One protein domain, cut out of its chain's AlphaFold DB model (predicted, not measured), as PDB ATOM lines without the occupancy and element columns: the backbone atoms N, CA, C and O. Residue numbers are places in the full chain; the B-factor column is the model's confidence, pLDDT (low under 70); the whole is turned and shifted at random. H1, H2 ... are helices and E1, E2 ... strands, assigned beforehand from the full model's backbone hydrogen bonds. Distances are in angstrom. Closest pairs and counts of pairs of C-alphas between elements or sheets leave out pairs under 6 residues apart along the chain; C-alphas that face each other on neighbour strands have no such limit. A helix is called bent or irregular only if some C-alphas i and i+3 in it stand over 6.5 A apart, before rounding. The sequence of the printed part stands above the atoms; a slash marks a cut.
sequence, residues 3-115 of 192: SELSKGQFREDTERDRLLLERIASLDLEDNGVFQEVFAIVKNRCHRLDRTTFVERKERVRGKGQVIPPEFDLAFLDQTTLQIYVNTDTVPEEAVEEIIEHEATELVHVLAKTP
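Overview. This is residues 3 to 115 of the 192 residues of an uncharacterized protein of Patescibacteria group bacterium (UniProt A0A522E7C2). A small three-stranded sheet is sandwiched between two helices, H3 on one face and the long H4 on the other. Beyond one end of the sheet, H2 and the last residues of H1 pack on H4, and residues 3 to 12 of H1 stick out as a free arm. The printed part has 113 residues with four named helices and three named strands, in the order H1, H2, E1, H3, E2, E3, H4; the mixed sheet runs E1, E3, E2. The class is mostly helix, and the whole is compact, with a radius of gyration of the C-alphas of 15.1 A and spans of 42 by 36 by 26 A.

Along the chain. H1, residues 3 to 25, begins at C-alpha 3 (-17.681, 412.394, -35.542) and is 33.0 A long. H2, residues 32 to 43, measures 15.4 A. E1, residues 46 to 49, measures 9.6 A and starts at C-alpha 46 (-8.437, 393.162, -20.192). H3, residues 51 to 62, spans 15.9 A. E2, residues 75 to 78, spans 10.2 A, and E3, residues 83 to 87, spans 13.3 A. H4, residues 93 to 113, is 31.0 A long and ends at C-alpha 113 (-21.014, 376.316, -25.152); it is irregular, with C-alphas 94 and 97 7.2 A apart.

Arrangement. In the sheet, E3 is the inner strand. E1 and E3 are parallel at 30 degrees, with N 47 and O 84 2.8 A apart, within hydrogen-bond range. E2 and E3 form an antiparallel hairpin at 158 degrees, with N 76 and O 85 at 2.9 A. H3 and H4 are on opposite faces, at heights over the sheet of 8.8 A and 8.9 A. Each lies over E3 and E2 and runs only just slantwise to the strands, at 32 degrees to E3 on the local plane. The closest C-alphas of H4 and E3 are those of Glu 103 and Ile 84, 7.0 A apart; those of H3 and E3 are Arg 51 and Asn 87, at 5.8 A. H2, with residues 38 to 43 alone, touches H4 at a steep tilt of 61 degrees, opposite ways; Lys 43 and Ala 104 have the closest C-alphas, at 5.4 A. H1 touches H4 with residues 21 to 25 alone, only just about perpendicular at 70.5 degrees; the closest C-alphas are those of Ala 25 and Ala 112, at 4.3 A. H1 and H3 are apart. Each O i to N i+4 pair is within hydrogen-bond range in H1, H2 and H3, and 15 of 17 are in H4.

Size, cuts and confidence. The C-alphas of Ser 3 and Glu 30 are the two farthest apart, at 43.7 A. The printed part has no cut, and the link from H3 to E2, residues 63 to 74, is long. The mean pLDDT of the printed part is 82.8, with residues 3 to 13 and 65 to 72 under 70.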
ATOM      1  N   SER A   3     -16.553 413.337 -35.650       47.88
ATOM      2  CA  SER A   3     -17.681 412.394 -35.542       47.88
ATOM      3  C   SER A   3     -17.685 411.268 -36.582       47.88
ATOM      4  O   SER A   3     -18.323 410.249 -36.341       47.88
ATOM      5  N   GLU A   4     -16.983 411.405 -37.709       39.81
ATOM      6  CA  GLU A   4     -16.931 410.357 -38.744       39.81
ATOM      7  C   GLU A   4     -15.842 409.314 -38.467       39.81
ATOM      8  O   GLU A   4     -16.106 408.123 -38.604       39.81
ATOM      9  N   LEU A   5     -14.682 409.736 -37.946       40.97
ATOM     10  CA  LEU A   5     -13.626 408.834 -37.463       40.97
ATOM     11  C   LEU A   5     -14.121 407.954 -36.303       40.97
ATOM     12  O   LEU A   5     -13.933 406.743 -36.322       40.97
ATOM     13  N   SER A   6     -14.849 408.543 -35.347       55.88
ATOM     14  CA  SER A   6     -15.445 407.807 -34.222       55.88
ATOM     15  C   SER A   6     -16.520 406.802 -34.666       55.88
ATOM     16  O   SER A   6     -16.627 405.731 -34.077       55.88
ATOM     17  N   LYS A   7     -17.294 407.105 -35.721       50.09
ATOM     18  CA  LYS A   7     -18.316 406.191 -36.259       50.09
ATOM     19  C   LYS A   7     -17.726 405.060 -37.103       50.09
ATOM     20  O   LYS A   7     -18.267 403.958 -37.066       50.09
ATOM     21  N   GLY A   8     -16.658 405.328 -37.857       47.38
ATOM     22  CA  GLY A   8     -15.932 404.311 -38.622       47.38
ATOM     23  C   GLY A   8     -15.263 403.294 -37.701       47.38
ATOM     24  O   GLY A   8     -15.504 402.099 -37.833       47.38
ATOM     25  N   GLN A   9     -14.548 403.783 -36.687       51.88
ATOM     26  CA  GLN A   9     -13.861 402.938 -35.711       51.88
ATOM     27  C   GLN A   9     -14.841 402.113 -34.859       51.88
ATOM     28  O   GLN A   9     -14.646 400.918 -34.681       51.88
ATOM     29  N   PHE A  10     -15.972 402.701 -34.447       52.88
ATOM     30  CA  PHE A  10     -17.028 401.967 -33.739       52.88
ATOM     31  C   PHE A  10     -17.649 400.835 -34.579       52.88
ATOM     32  O   PHE A  10     -17.964 399.770 -34.048       52.88
ATOM     33  N   ARG A  11     -17.835 401.039 -35.893       59.53
ATOM     34  CA  ARG A  11     -18.348 399.994 -36.797       59.53
ATOM     35  C   ARG A  11     -17.344 398.861 -36.989       59.53
ATOM     36  O   ARG A  11     -17.753 397.705 -36.947       59.53
ATOM     37  N   GLU A  12     -16.065 399.185 -37.160       63.97
ATOM     38  CA  GLU A  12     -14.999 398.186 -37.298       63.97
ATOM     39  C   GLU A  12     -14.825 397.346 -36.030       63.97
ATOM     40  O   GLU A  12     -14.692 396.128 -36.124       63.97
ATOM     41  N   ASP A  13     -14.889 397.965 -34.849       67.38
ATOM     42  CA  ASP A  13     -14.803 397.242 -33.577       67.38
ATOM     43  C   ASP A  13     -16.025 396.328 -33.377       67.38
ATOM     44  O   ASP A  13     -15.873 395.165 -33.009       67.38
ATOM     45  N   THR A  14     -17.225 396.789 -33.754       74.12
ATOM     46  CA  THR A  14     -18.449 395.965 -33.709       74.12
ATOM     47  C   THR A  14     -18.371 394.764 -34.659       74.12
ATOM     48  O   THR A  14     -18.812 393.662 -34.325       74.12
ATOM     49  N   GLU A  15     -17.815 394.947 -35.858       82.25
ATOM     50  CA  GLU A  15     -17.667 393.862 -36.829       82.25
ATOM     51  C   GLU A  15     -16.590 392.854 -36.410       82.25
ATOM     52  O   GLU A  15     -16.812 391.646 -36.516       82.25
ATOM     53  N   ARG A  16     -15.462 393.328 -35.867       83.19
ATOM     54  CA  ARG A  16     -14.417 392.471 -35.286       83.19
ATOM     55  C   ARG A  16     -14.947 391.640 -34.125       83.19
ATOM     56  O   ARG A  16     -14.650 390.450 -34.056       83.19
ATOM     57  N   ASP A  17     -15.739 392.244 -33.246       83.88
ATOM     58  CA  ASP A  17     -16.327 391.557 -32.096       83.88
ATOM     59  C   ASP A  17     -17.336 390.498 -32.536       83.88
ATOM     60  O   ASP A  17     -17.304 389.375 -32.034       83.88
ATOM     61  N   ARG A  18     -18.161 390.801 -33.548       86.12
ATOM     62  CA  ARG A  18     -19.065 389.817 -34.159       86.12
ATOM     63  C   ARG A  18     -18.303 388.632 -34.755       86.12
ATOM     64  O   ARG A  18     -18.669 387.489 -34.498       86.12
ATOM     65  N   LEU A  19     -17.245 388.885 -35.528       88.19
ATOM     66  CA  LEU A  19     -16.432 387.818 -36.125       88.19
ATOM     67  C   LEU A  19     -15.730 386.968 -35.057       88.19
ATOM     68  O   LEU A  19     -15.643 385.750 -35.199       88.19
ATOM     69  N   LEU A  20     -15.251 387.590 -33.975       88.94
ATOM     70  CA  LEU A  20     -14.652 386.865 -32.857       88.94
ATOM     71  C   LEU A  20     -15.689 386.006 -32.120       88.94
ATOM     72  O   LEU A  20     -15.385 384.862 -31.797       88.94
ATOM     73  N   LEU A  21     -16.912 386.504 -31.914       88.06
ATOM     74  CA  LEU A  21     -18.022 385.724 -31.355       88.06
ATOM     75  C   LEU A  21     -18.369 384.508 -32.226       88.06
ATOM     76  O   LEU A  21     -18.508 383.408 -31.701       88.06
ATOM     77  N   GLU A  22     -18.458 384.678 -33.548       88.75
ATOM     78  CA  GLU A  22     -18.707 383.576 -34.494       88.75
ATOM     79  C   GLU A  22     -17.577 382.539 -34.469       88.75
ATOM     80  O   GLU A  22     -17.823 381.330 -34.501       88.75
ATOM     81  N   ARG A  23     -16.329 383.005 -34.344       90.44
ATOM     82  CA  ARG A  23     -15.162 382.133 -34.195       90.44
ATOM     83  C   ARG A  23     -15.180 381.365 -32.872       90.44
ATOM     84  O   ARG A  23     -14.880 380.179 -32.874       90.44
ATOM     85  N   ILE A  24     -15.540 382.008 -31.760       90.38
ATOM     86  CA  ILE A  24     -15.654 381.344 -30.452       90.38
ATOM     87  C   ILE A  24     -16.795 380.315 -30.466       90.38
ATOM     88  O   ILE A  24     -16.617 379.201 -29.988       90.38
ATOM     89  N   ALA A  25     -17.948 380.653 -31.045       88.06
ATOM     90  CA  ALA A  25     -19.115 379.767 -31.096       88.06
ATOM     91  C   ALA A  25     -18.909 378.512 -31.968       88.06
ATOM     92  O   ALA A  25     -19.644 377.539 -31.830       88.06
ATOM     93  N   SER A  26     -17.933 378.537 -32.878       89.12
ATOM     94  CA  SER A  26     -17.555 377.401 -33.732       89.12
ATOM     95  C   SER A  26     -16.302 376.670 -33.246       89.12
ATOM     96  O   SER A  26     -15.808 375.777 -33.934       89.12
ATOM     97  N   LEU A  27     -15.776 377.058 -32.083       91.38
ATOM     98  CA  LEU A  27     -14.528 376.535 -31.556       91.38
ATOM     99  C   LEU A  27     -14.712 375.107 -31.036       91.38
ATOM    100  O   LEU A  27     -15.571 374.847 -30.194       91.38
ATOM    101  N   ASP A  28     -13.859 374.201 -31.506       89.06
ATOM    102  CA  ASP A  28     -13.638 372.924 -30.841       89.06
ATOM    103  C   ASP A  28     -12.704 373.161 -29.649       89.06
ATOM    104  O   ASP A  28     -11.549 373.552 -29.820       89.06
ATOM    105  N   LEU A  29     -13.224 372.989 -28.433       86.81
ATOM    106  CA  LEU A  29     -12.473 373.234 -27.197       86.81
ATOM    107  C   LEU A  29     -11.365 372.193 -26.975       86.81
ATOM    108  O   LEU A  29     -10.456 372.451 -26.187       86.81
ATOM    109  N   GLU A  30     -11.405 371.056 -27.675       85.62
ATOM    110  CA  GLU A  30     -10.346 370.043 -27.630       85.62
ATOM    111  C   GLU A  30      -9.151 370.410 -28.533       85.62
ATOM    112  O   GLU A  30      -8.028 369.947 -28.305       85.62
ATOM    113  N   ASP A  31      -9.343 371.304 -29.514       87.94
ATOM    114  CA  ASP A  31      -8.253 371.860 -30.321       87.94
ATOM    115  C   ASP A  31      -7.511 372.949 -29.535       87.94
ATOM    116  O   ASP A  31      -7.789 374.151 -29.621       87.94
ATOM    117  N   ASN A  32      -6.512 372.512 -28.763       82.81
ATOM    118  CA  ASN A  32      -5.704 373.408 -27.943       82.81
ATOM    119  C   ASN A  32      -5.029 374.518 -28.774       82.81
ATOM    120  O   ASN A  32      -4.856 375.624 -28.271       82.81
ATOM    121  N   GLY A  33      -4.672 374.273 -30.041       86.56
ATOM    122  CA  GLY A  33      -4.019 375.276 -30.886       86.56
ATOM    123  C   GLY A  33      -4.943 376.455 -31.183       86.56
ATOM    124  O   GLY A  33      -4.614 377.605 -30.880       86.56
ATOM    125  N   VAL A  34      -6.136 376.166 -31.707       85.00
ATOM    126  CA  VAL A  34      -7.140 377.194 -32.027       85.00
ATOM    127  C   VAL A  34      -7.662 377.870 -30.757       85.00
ATOM    128  O   VAL A  34      -7.841 379.094 -30.736       85.00
ATOM    129  N   PHE A  35      -7.843 377.104 -29.679       89.06
ATOM    130  CA  PHE A  35      -8.195 377.646 -28.374       89.06
ATOM    131  C   PHE A  35      -7.155 378.654 -27.873       89.06
ATOM    132  O   PHE A  35      -7.544 379.743 -27.450       89.06
ATOM    133  N   GLN A  36      -5.850 378.357 -27.967       89.06
ATOM    134  CA  GLN A  36      -4.796 379.291 -27.546       89.06
ATOM    135  C   GLN A  36      -4.846 380.621 -28.303       89.06
ATOM    136  O   GLN A  36      -4.658 381.676 -27.692       89.06
ATOM    137  N   GLU A  37      -5.121 380.600 -29.607       90.06
ATOM    138  CA  GLU A  37      -5.213 381.826 -30.406       90.06
ATOM    139  C   GLU A  37      -6.371 382.720 -29.953       90.06
ATOM    140  O   GLU A  37      -6.194 383.919 -29.721       90.06
ATOM    141  N   VAL A  38      -7.560 382.136 -29.797       90.38
ATOM    142  CA  VAL A  38      -8.759 382.857 -29.352       90.38
ATOM    143  C   VAL A  38      -8.599 383.339 -27.913       90.38
ATOM    144  O   VAL A  38      -8.882 384.500 -27.607       90.38
ATOM    145  N   PHE A  39      -8.075 382.477 -27.046       91.12
ATOM    146  CA  PHE A  39      -7.752 382.800 -25.667       91.12
ATOM    147  C   PHE A  39      -6.810 384.001 -25.569       91.12
ATOM    148  O   PHE A  39      -7.078 384.912 -24.791       91.12
ATOM    149  N   ALA A  40      -5.742 384.051 -26.371       92.19
ATOM    150  CA  ALA A  40      -4.804 385.170 -26.361       92.19
ATOM    151  C   ALA A  40      -5.479 386.496 -26.753       92.19
ATOM    152  O   ALA A  40      -5.209 387.530 -26.141       92.19
ATOM    153  N   ILE A  41      -6.392 386.474 -27.731       91.62
ATOM    154  CA  ILE A  41      -7.162 387.663 -28.125       91.62
ATOM    155  C   ILE A  41      -8.044 388.142 -26.966       91.62
ATOM    156  O   ILE A  41      -8.043 389.333 -26.659       91.62
ATOM    157  N   VAL A  42      -8.771 387.232 -26.310       90.31
ATOM    158  CA  VAL A  42      -9.658 387.558 -25.180       90.31
ATOM    159  C   VAL A  42      -8.863 388.036 -23.963       90.31
ATOM    160  O   VAL A  42      -9.201 389.064 -23.383       90.31
ATOM    161  N   LYS A  43      -7.757 387.364 -23.622       92.19
ATOM    162  CA  LYS A  43      -6.851 387.752 -22.529       92.19
ATOM    163  C   LYS A  43      -6.358 389.196 -22.695       92.19
ATOM    164  O   LYS A  43      -6.337 389.966 -21.739       92.19
ATOM    165  N   ASN A  44      -6.019 389.586 -23.926       91.31
ATOM    166  CA  ASN A  44      -5.541 390.932 -24.247       91.31
ATOM    167  C   ASN A  44      -6.638 392.012 -24.210       91.31
ATOM    168  O   ASN A  44      -6.326 393.199 -24.270       91.31
ATOM    169  N   ARG A  45      -7.913 391.633 -24.083       90.62
ATOM    170  CA  ARG A  45      -9.055 392.549 -23.919       90.62
ATOM    171  C   ARG A  45      -9.373 392.800 -22.440       90.62
ATOM    172  O   ARG A  45     -10.537 392.905 -22.048       90.62
ATOM    173  N   CYS A  46      -8.331 392.893 -21.619       92.06
ATOM    174  CA  CYS A  46      -8.437 393.162 -20.192       92.06
ATOM    175  C   CYS A  46      -8.285 394.656 -19.877       92.06
ATOM    176  O   CYS A  46      -7.380 395.324 -20.375       92.06
ATOM    177  N   HIS A  47      -9.123 395.153 -18.967       93.38
ATOM    178  CA  HIS A  47      -9.053 396.488 -18.385       93.38
ATOM    179  C   HIS A  47      -8.797 396.386 -16.886       93.38
ATOM    180  O   HIS A  47      -9.591 395.815 -16.139       93.38
ATOM    181  N   ARG A  48      -7.686 396.971 -16.449       92.56
ATOM    182  CA  ARG A  48      -7.321 397.096 -15.038       92.56
ATOM    183  C   ARG A  48      -7.899 398.406 -14.512       92.56
ATOM    184  O   ARG A  48      -7.547 399.467 -15.023       92.56
ATOM    185  N   LEU A  49      -8.823 398.326 -13.563       91.94
ATOM    186  CA  LEU A  49      -9.580 399.471 -13.065       91.94
ATOM    187  C   LEU A  49      -9.364 399.654 -11.559       91.94
ATOM    188  O   LEU A  49      -9.210 398.676 -10.821       91.94
ATOM    189  N   ASP A  50      -9.398 400.908 -11.111       91.06
ATOM    190  CA  ASP A  50      -9.610 401.234  -9.699       91.06
ATOM    191  C   ASP A  50     -11.026 400.815  -9.262       91.06
ATOM    192  O   ASP A  50     -11.926 400.629 -10.094       91.06
ATOM    193  N   ARG A  51     -11.252 400.697  -7.953       87.69
ATOM    194  CA  ARG A  51     -12.521 400.223  -7.389       87.69
ATOM    195  C   ARG A  51     -13.724 401.061  -7.812       87.69
ATOM    196  O   ARG A  51     -14.793 400.503  -8.057       87.69
ATOM    197  N   THR A  52     -13.591 402.384  -7.867       89.38
ATOM    198  CA  THR A  52     -14.708 403.272  -8.215       89.38
ATOM    199  C   THR A  52     -15.126 403.045  -9.663       89.38
ATOM    200  O   THR A  52     -16.293 402.747  -9.932       89.38
ATOM    201  N   THR A  53     -14.167 403.089 -10.586       91.50
ATOM    202  CA  THR A  53     -14.397 402.867 -12.016       91.50
ATOM    203  C   THR A  53     -14.901 401.450 -12.287       91.50
ATOM    204  O   THR A  53     -15.797 401.247 -13.113       91.50
ATOM    205  N   PHE A  54     -14.376 400.460 -11.564       90.88
ATOM    206  CA  PHE A  54     -14.796 399.068 -11.657       90.88
ATOM    207  C   PHE A  54     -16.275 398.887 -11.290       90.88
ATOM    208  O   PHE A  54     -17.034 398.317 -12.078       90.88
ATOM    209  N   VAL A  55     -16.711 399.420 -10.142       87.69
ATOM    210  CA  VAL A  55     -18.112 399.337  -9.695       87.69
ATOM    211  C   VAL A  55     -19.039 400.039 -10.684       87.69
ATOM    212  O   VAL A  55     -20.039 399.457 -11.106       87.69
ATOM    213  N   GLU A  56     -18.690 401.249 -11.129       88.62
ATOM    214  CA  GLU A  56     -19.488 401.977 -12.121       88.62
ATOM    215  C   GLU A  56     -19.634 401.200 -13.433       88.62
ATOM    216  O   GLU A  56     -20.724 401.131 -14.012       88.62
ATOM    217  N   ARG A  57     -18.540 400.609 -13.929       89.94
ATOM    218  CA  ARG A  57     -18.566 399.825 -15.167       89.94
ATOM    219  C   ARG A  57     -19.393 398.557 -14.991       89.94
ATOM    220  O   ARG A  57     -20.216 398.257 -15.857       89.94
ATOM    221  N   LYS A  58     -19.230 397.858 -13.869       88.06
ATOM    222  CA  LYS A  58     -19.989 396.650 -13.538       88.06
ATOM    223  C   LYS A  58     -21.487 396.925 -13.477       88.06
ATOM    224  O   LYS A  58     -22.253 396.180 -14.081       88.06
ATOM    225  N   GLU A  59     -21.912 398.006 -12.824       87.88
ATOM    226  CA  GLU A  59     -23.327 398.395 -12.773       87.88
ATOM    227  C   GLU A  59     -23.899 398.708 -14.160       87.88
ATOM    228  O   GLU A  59     -25.046 398.363 -14.446       87.88
ATOM    229  N   ARG A  60     -23.107 399.329 -15.046       86.75
ATOM    230  CA  ARG A  60     -23.526 399.586 -16.433       86.75
ATOM    231  C   ARG A  60     -23.689 398.297 -17.239       86.75
ATOM    232  O   ARG A  60     -24.612 398.219 -18.043       86.75
ATOM    233  N   VAL A  61     -22.816 397.309 -17.034       83.12
ATOM    234  CA  VAL A  61     -22.824 396.038 -17.784       83.12
ATOM    235  C   VAL A  61     -23.857 395.052 -17.229       83.12
ATOM    236  O   VAL A  61     -24.598 394.436 -17.991       83.12
ATOM    237  N   ARG A  62     -23.926 394.887 -15.904       80.44
ATOM    238  CA  ARG A  62     -24.733 393.848 -15.234       80.44
ATOM    239  C   ARG A  62     -26.032 394.368 -14.612       80.44
ATOM    240  O   ARG A  62     -26.849 393.565 -14.162       80.44
ATOM    241  N   GLY A  63     -26.243 395.683 -14.609       77.75
ATOM    242  CA  GLY A  63     -27.353 396.336 -13.920       77.75
ATOM    243  C   GLY A  63     -27.057 396.609 -12.441       77.75
ATOM    244  O   GLY A  63     -26.120 396.071 -11.849       77.75
ATOM    245  N   LYS A  64     -27.875 397.473 -11.829       72.00
ATOM    246  CA  LYS A  64     -27.762 397.827 -10.406       72.00
ATOM    247  C   LYS A  64     -28.229 396.677  -9.509       72.00
ATOM    248  O   LYS A  64     -29.216 396.015  -9.822       72.00
ATOM    249  N   GLY A  65     -27.570 396.498  -8.363       60.53
ATOM    250  CA  GLY A  65     -28.038 395.606  -7.291       60.53
ATOM    251  C   GLY A  65     -27.352 394.240  -7.190       60.53
ATOM    252  O   GLY A  65     -27.772 393.427  -6.370       60.53
ATOM    253  N   GLN A  66     -26.289 393.972  -7.960       58.72
ATOM    254  CA  GLN A  66     -25.416 392.833  -7.657       58.72
ATOM    255  C   GLN A  66     -24.563 393.154  -6.429       58.72
ATOM    256  O   GLN A  66     -23.564 393.863  -6.525       58.72
ATOM    257  N   VAL A  67     -24.956 392.620  -5.274       59.91
ATOM    258  CA  VAL A  67     -24.174 392.726  -4.041       59.91
ATOM    259  C   VAL A  67     -23.162 391.585  -4.019       59.91
ATOM    260  O   VAL A  67     -23.438 390.502  -3.510       59.91
ATOM    261  N   ILE A  68     -22.002 391.819  -4.626       64.38
ATOM    262  CA  ILE A  68     -20.807 391.020  -4.349       64.38
ATOM    263  C   ILE A  68     -20.040 391.792  -3.275       64.38
ATOM    264  O   ILE A  68     -19.856 393.001  -3.450       64.38
ATOM    265  N   PRO A  69     -19.643 391.168  -2.154       64.25
ATOM    266  CA  PRO A  69     -18.784 391.854  -1.204       64.25
ATOM    267  C   PRO A  69     -17.514 392.321  -1.929       64.25
ATOM    268  O   PRO A  69     -16.980 391.553  -2.733       64.25
ATOM    269  N   PRO A  70     -17.044 393.554  -1.696       66.44
ATOM    270  CA  PRO A  70     -15.930 394.144  -2.443       66.44
ATOM    271  C   PRO A  70     -14.658 393.288  -2.491       66.44
ATOM    272  O   PRO A  70     -13.875 393.394  -3.431       66.44
ATOM    273  N   GLU A  71     -14.460 392.438  -1.488       64.62
ATOM    274  CA  GLU A  71     -13.317 391.539  -1.330       64.62
ATOM    275  C   GLU A  71     -13.392 390.313  -2.253       64.62
ATOM    276  O   GLU A  71     -12.371 389.708  -2.556       64.62
ATOM    277  N   PHE A  72     -14.588 389.978  -2.742       68.94
ATOM    278  CA  PHE A  72     -14.820 388.950  -3.764       68.94
ATOM    279  C   PHE A  72     -15.058 389.549  -5.150       68.94
ATOM    280  O   PHE A  72     -15.232 388.814  -6.121       68.94
ATOM    281  N   ASP A  73     -15.083 390.878  -5.257       80.75
ATOM    282  CA  ASP A  73     -15.337 391.582  -6.508       80.75
ATOM    283  C   ASP A  73     -14.025 391.839  -7.263       80.75
ATOM    284  O   ASP A  73     -13.608 392.980  -7.475       80.75
ATOM    285  N   LEU A  74     -13.343 390.733  -7.577       86.31
ATOM    286  CA  LEU A  74     -11.990 390.701  -8.142       86.31
ATOM    287  C   LEU A  74     -11.987 391.033  -9.631       86.31
ATOM    288  O   LEU A  74     -11.155 391.805 -10.105       86.31
ATOM    289  N   ALA A  75     -12.922 390.444 -10.369       89.88
ATOM    290  CA  ALA A  75     -13.057 390.634 -11.796       89.88
ATOM    291  C   ALA A  75     -14.504 390.425 -12.248       89.88
ATOM    292  O   ALA A  75     -15.331 389.826 -11.554       89.88
ATOM    293  N   PHE A  76     -14.830 390.945 -13.428       88.75
ATOM    294  CA  PHE A  76     -16.054 390.569 -14.114       88.75
ATOM    295  C   PHE A  76     -15.886 390.555 -15.631       88.75
ATOM    296  O   PHE A  76     -15.132 391.330 -16.218       88.75
ATOM    297  N   LEU A  77     -16.681 389.692 -16.256       87.75
ATOM    298  CA  LEU A  77     -16.755 389.518 -17.701       87.75
ATOM    299  C   LEU A  77     -17.906 390.325 -18.307       87.75
ATOM    300  O   LEU A  77     -19.040 390.261 -17.810       87.75
ATOM    301  N   ASP A  78     -17.620 391.022 -19.407       86.56
ATOM    302  CA  ASP A  78     -18.606 391.557 -20.344       86.56
ATOM    303  C   ASP A  78     -18.640 390.683 -21.605       86.56
ATOM    304  O   ASP A  78     -17.779 390.768 -22.481       86.56
ATOM    305  N   GLN A  79     -19.671 389.845 -21.695       79.50
ATOM    306  CA  GLN A  79     -19.882 388.925 -22.817       79.50
ATOM    307  C   GLN A  79     -20.225 389.640 -24.125       79.50
ATOM    308  O   GLN A  79     -20.049 389.063 -25.191       79.50
ATOM    309  N   THR A  80     -20.726 390.877 -24.056       78.31
ATOM    310  CA  THR A  80     -21.155 391.618 -25.250       78.31
ATOM    311  C   THR A  80     -19.975 392.214 -26.002       78.31
ATOM    312  O   THR A  80     -19.995 392.262 -27.228       78.31
ATOM    313  N   THR A  81     -18.941 392.631 -25.270       80.81
ATOM    314  CA  THR A  81     -17.728 393.255 -25.821       80.81
ATOM    315  C   THR A  81     -16.495 392.354 -25.726       80.81
ATOM    316  O   THR A  81     -15.413 392.720 -26.186       80.81
ATOM    317  N   LEU A  82     -16.648 391.157 -25.147       86.19
ATOM    318  CA  LEU A  82     -15.567 390.202 -24.898       86.19
ATOM    319  C   LEU A  82     -14.439 390.806 -24.058       86.19
ATOM    320  O   LEU A  82     -13.259 390.631 -24.365       86.19
ATOM    321  N   GLN A  83     -14.816 391.570 -23.035       89.19
ATOM    322  CA  GLN A  83     -13.881 392.295 -22.184       89.19
ATOM    323  C   GLN A  83     -13.847 391.718 -20.776       89.19
ATOM    324  O   GLN A  83     -14.872 391.326 -20.212       89.19
ATOM    325  N   ILE A  84     -12.645 391.727 -20.211       91.88
ATOM    326  CA  ILE A  84     -12.373 391.347 -18.828       91.88
ATOM    327  C   ILE A  84     -12.072 392.629 -18.068       91.88
ATOM    328  O   ILE A  84     -11.280 393.453 -18.520       91.88
ATOM    329  N   TYR A  85     -12.699 392.810 -16.918       92.56
ATOM    330  CA  TYR A  85     -12.433 393.933 -16.031       92.56
ATOM    331  C   TYR A  85     -11.887 393.393 -14.727       92.56
ATOM    332  O   TYR A  85     -12.506 392.505 -14.152       92.56
ATOM    333  N   VAL A  86     -10.763 393.928 -14.260       92.56
ATOM    334  CA  VAL A  86     -10.102 393.505 -13.018       92.56
ATOM    335  C   VAL A  86     -10.032 394.683 -12.057       92.56
ATOM    336  O   VAL A  86      -9.660 395.790 -12.450       92.56
ATOM    337  N   ASN A  87     -10.390 394.437 -10.801       90.88
ATOM    338  CA  ASN A  87     -10.334 395.399  -9.714       90.88
ATOM    339  C   ASN A  87      -8.948 395.374  -9.056       90.88
ATOM    340  O   ASN A  87      -8.644 394.515  -8.226       90.88
ATOM    341  N   THR A  88      -8.111 396.338  -9.428       87.25
ATOM    342  CA  THR A  88      -6.717 396.419  -8.959       87.25
ATOM    343  C   THR A  88      -6.560 396.848  -7.502       87.25
ATOM    344  O   THR A  88      -5.493 396.650  -6.932       87.25
ATOM    345  N   ASP A  89      -7.616 397.365  -6.868       85.19
ATOM    346  CA  ASP A  89      -7.575 397.718  -5.443       85.19
ATOM    347  C   ASP A  89      -7.777 396.493  -4.535       85.19
ATOM    348  O   ASP A  89      -7.439 396.539  -3.351       85.19
ATOM    349  N   THR A  90      -8.348 395.408  -5.070       80.38
ATOM    350  CA  THR A  90      -8.606 394.166  -4.322       80.38
ATOM    351  C   THR A  90      -7.615 393.061  -4.687       80.38
ATOM    352  O   THR A  90      -7.218 392.279  -3.824       80.38
ATOM    353  N   VAL A  91      -7.222 392.971  -5.959       80.94
ATOM    354  CA  VAL A  91      -6.346 391.909  -6.465       80.94
ATOM    355  C   VAL A  91      -4.871 392.271  -6.230       80.94
ATOM    356  O   VAL A  91      -4.432 393.308  -6.724       80.94
ATOM    357  N   PRO A  92      -4.075 391.422  -5.548       80.94
ATOM    358  CA  PRO A  92      -2.623 391.592  -5.482       80.94
ATOM    359  C   PRO A  92      -2.000 391.565  -6.883       80.94
ATOM    360  O   PRO A  92      -2.366 390.711  -7.691       80.94
ATOM    361  N   GLU A  93      -1.046 392.453  -7.180       84.00
ATOM    362  CA  GLU A  93      -0.448 392.579  -8.524       84.00
ATOM    363  C   GLU A  93       0.121 391.242  -9.033       84.00
ATOM    364  O   GLU A  93      -0.017 390.909 -10.209       84.00
ATOM    365  N   GLU A  94       0.692 390.429  -8.142       82.50
ATOM    366  CA  GLU A  94       1.222 389.102  -8.457       82.50
ATOM    367  C   GLU A  94       0.161 388.089  -8.923       82.50
ATOM    368  O   GLU A  94       0.506 387.129  -9.611       82.50
ATOM    369  N   ALA A  95      -1.113 388.308  -8.586       83.25
ATOM    370  CA  ALA A  95      -2.239 387.438  -8.923       83.25
ATOM    371  C   ALA A  95      -3.067 387.956 -10.114       83.25
ATOM    372  O   ALA A  95      -3.909 387.227 -10.637       83.25
ATOM    373  N   VAL A  96      -2.835 389.193 -10.577       87.94
ATOM    374  CA  VAL A  96      -3.627 389.817 -11.656       87.94
ATOM    375  C   VAL A  96      -3.616 388.970 -12.923       87.94
ATOM    376  O   VAL A  96      -4.671 388.700 -13.491       87.94
ATOM    377  N   GLU A  97      -2.441 388.523 -13.366       89.94
ATOM    378  CA  GLU A  97      -2.335 387.734 -14.596       89.94
ATOM    379  C   GLU A  97      -3.046 386.385 -14.486       89.94
ATOM    380  O   GLU A  97      -3.681 385.958 -15.446       89.94
ATOM    381  N   GLU A  98      -2.988 385.738 -13.323       89.38
ATOM    382  CA  GLU A  98      -3.690 384.478 -13.083       89.38
ATOM    383  C   GLU A  98      -5.207 384.663 -13.156       89.38
ATOM    384  O   GLU A  98      -5.885 383.906 -13.849       89.38
ATOM    385  N   ILE A  99      -5.730 385.729 -12.540       89.88
ATOM    386  CA  ILE A  99      -7.155 386.065 -12.611       89.88
ATOM    387  C   ILE A  99      -7.572 386.338 -14.055       89.88
ATOM    388  O   ILE A  99      -8.577 385.799 -14.506       89.88
ATOM    389  N   ILE A 100      -6.800 387.114 -14.820       92.75
ATOM    390  CA  ILE A 100      -7.136 387.385 -16.227       92.75
ATOM    391  C   ILE A 100      -7.178 386.083 -17.033       92.75
ATOM    392  O   ILE A 100      -8.061 385.903 -17.868       92.75
ATOM    393  N   GLU A 101      -6.237 385.167 -16.808       93.62
ATOM    394  CA  GLU A 101      -6.215 383.881 -17.504       93.62
ATOM    395  C   GLU A 101      -7.378 382.967 -17.113       93.62
ATOM    396  O   GLU A 101      -7.933 382.285 -17.980       93.62
ATOM    397  N   HIS A 102      -7.757 382.973 -15.838       93.88
ATOM    398  CA  HIS A 102      -8.929 382.265 -15.336       93.88
ATOM    399  C   HIS A 102     -10.203 382.802 -16.004       93.88
ATOM    400  O   HIS A 102     -10.911 382.065 -16.689       93.88
ATOM    401  N   GLU A 103     -10.428 384.112 -15.917       93.00
ATOM    402  CA  GLU A 103     -11.589 384.812 -16.479       93.00
ATOM    403  C   GLU A 103     -11.672 384.670 -18.011       93.00
ATOM    404  O   GLU A 103     -12.739 384.415 -18.571       93.00
ATOM    405  N   ALA A 104     -10.539 384.764 -18.716       93.75
ATOM    406  CA  ALA A 104     -10.484 384.545 -20.161       93.75
ATOM    407  C   ALA A 104     -10.850 383.103 -20.535       93.75
ATOM    408  O   ALA A 104     -11.546 382.878 -21.527       93.75
ATOM    409  N   THR A 105     -10.395 382.126 -19.744       94.50
ATOM    410  CA  THR A 105     -10.731 380.714 -19.959       94.50
ATOM    411  C   THR A 105     -12.225 380.492 -19.763       94.50
ATOM    412  O   THR A 105     -12.854 379.883 -20.631       94.50
ATOM    413  N   GLU A 106     -12.811 381.044 -18.695       93.69
ATOM    414  CA  GLU A 106     -14.253 380.965 -18.464       93.69
ATOM    415  C   GLU A 106     -15.046 381.594 -19.610       93.69
ATOM    416  O   GLU A 106     -15.972 380.977 -20.135       93.69
ATOM    417  N   LEU A 107     -14.669 382.802 -20.041       91.38
ATOM    418  CA  LEU A 107     -15.391 383.531 -21.078       91.38
ATOM    419  C   LEU A 107     -15.423 382.760 -22.404       91.38
ATOM    420  O   LEU A 107     -16.490 382.635 -23.006       91.38
ATOM    421  N   VAL A 108     -14.284 382.216 -22.844       93.00
ATOM    422  CA  VAL A 108     -14.213 381.425 -24.084       93.00
ATOM    423  C   VAL A 108     -15.079 380.170 -23.975       93.00
ATOM    424  O   VAL A 108     -15.876 379.912 -24.874       93.00
ATOM    425  N   HIS A 109     -14.997 379.432 -22.864       93.75
ATOM    426  CA  HIS A 109     -15.795 378.219 -22.659       93.75
ATOM    427  C   HIS A 109     -17.296 378.508 -22.609       93.75
ATOM    428  O   HIS A 109     -18.085 377.801 -23.237       93.75
ATOM    429  N   VAL A 110     -17.699 379.554 -21.884       92.25
ATOM    430  CA  VAL A 110     -19.105 379.948 -21.774       92.25
ATOM    431  C   VAL A 110     -19.671 380.299 -23.139       92.25
ATOM    432  O   VAL A 110     -20.756 379.833 -23.478       92.25
ATOM    433  N   LEU A 111     -18.955 381.100 -23.923       90.50
ATOM    434  CA  LEU A 111     -19.421 381.540 -25.233       90.50
ATOM    435  C   LEU A 111     -19.418 380.409 -26.264       90.50
ATOM    436  O   LEU A 111     -20.358 380.322 -27.045       90.50
ATOM    437  N   ALA A 112     -18.426 379.516 -26.237       91.44
ATOM    438  CA  ALA A 112     -18.383 378.354 -27.124       91.44
ATOM    439  C   ALA A 112     -19.542 377.378 -26.854       91.44
ATOM    440  O   ALA A 112     -20.110 376.799 -27.774       91.44
ATOM    441  N   LYS A 113     -19.936 377.225 -25.581       91.69
ATOM    442  CA  LYS A 113     -21.014 376.316 -25.152       91.69
ATOM    443  C   LYS A 113     -22.400 376.968 -25.074       91.69
ATOM    444  O   LYS A 113     -23.373 376.274 -24.774       91.69
ATOM    445  N   THR A 114     -22.517 378.275 -25.313       88.88
ATOM    446  CA  THR A 114     -23.803 378.987 -25.288       88.88
ATOM    447  C   THR A 114     -24.232 379.325 -26.714       88.88
ATOM    448  O   THR A 114     -23.531 380.078 -27.388       88.88
ATOM    449  N   PRO A 115     -25.391 378.830 -27.188       79.94
ATOM    450  CA  PRO A 115     -25.901 379.191 -28.504       79.94
ATOM    451  C   PRO A 115     -26.030 380.709 -28.678       79.94
ATOM    452  O   PRO A 115     -26.421 381.430 -27.757       79.94
TER     453      PRO A 115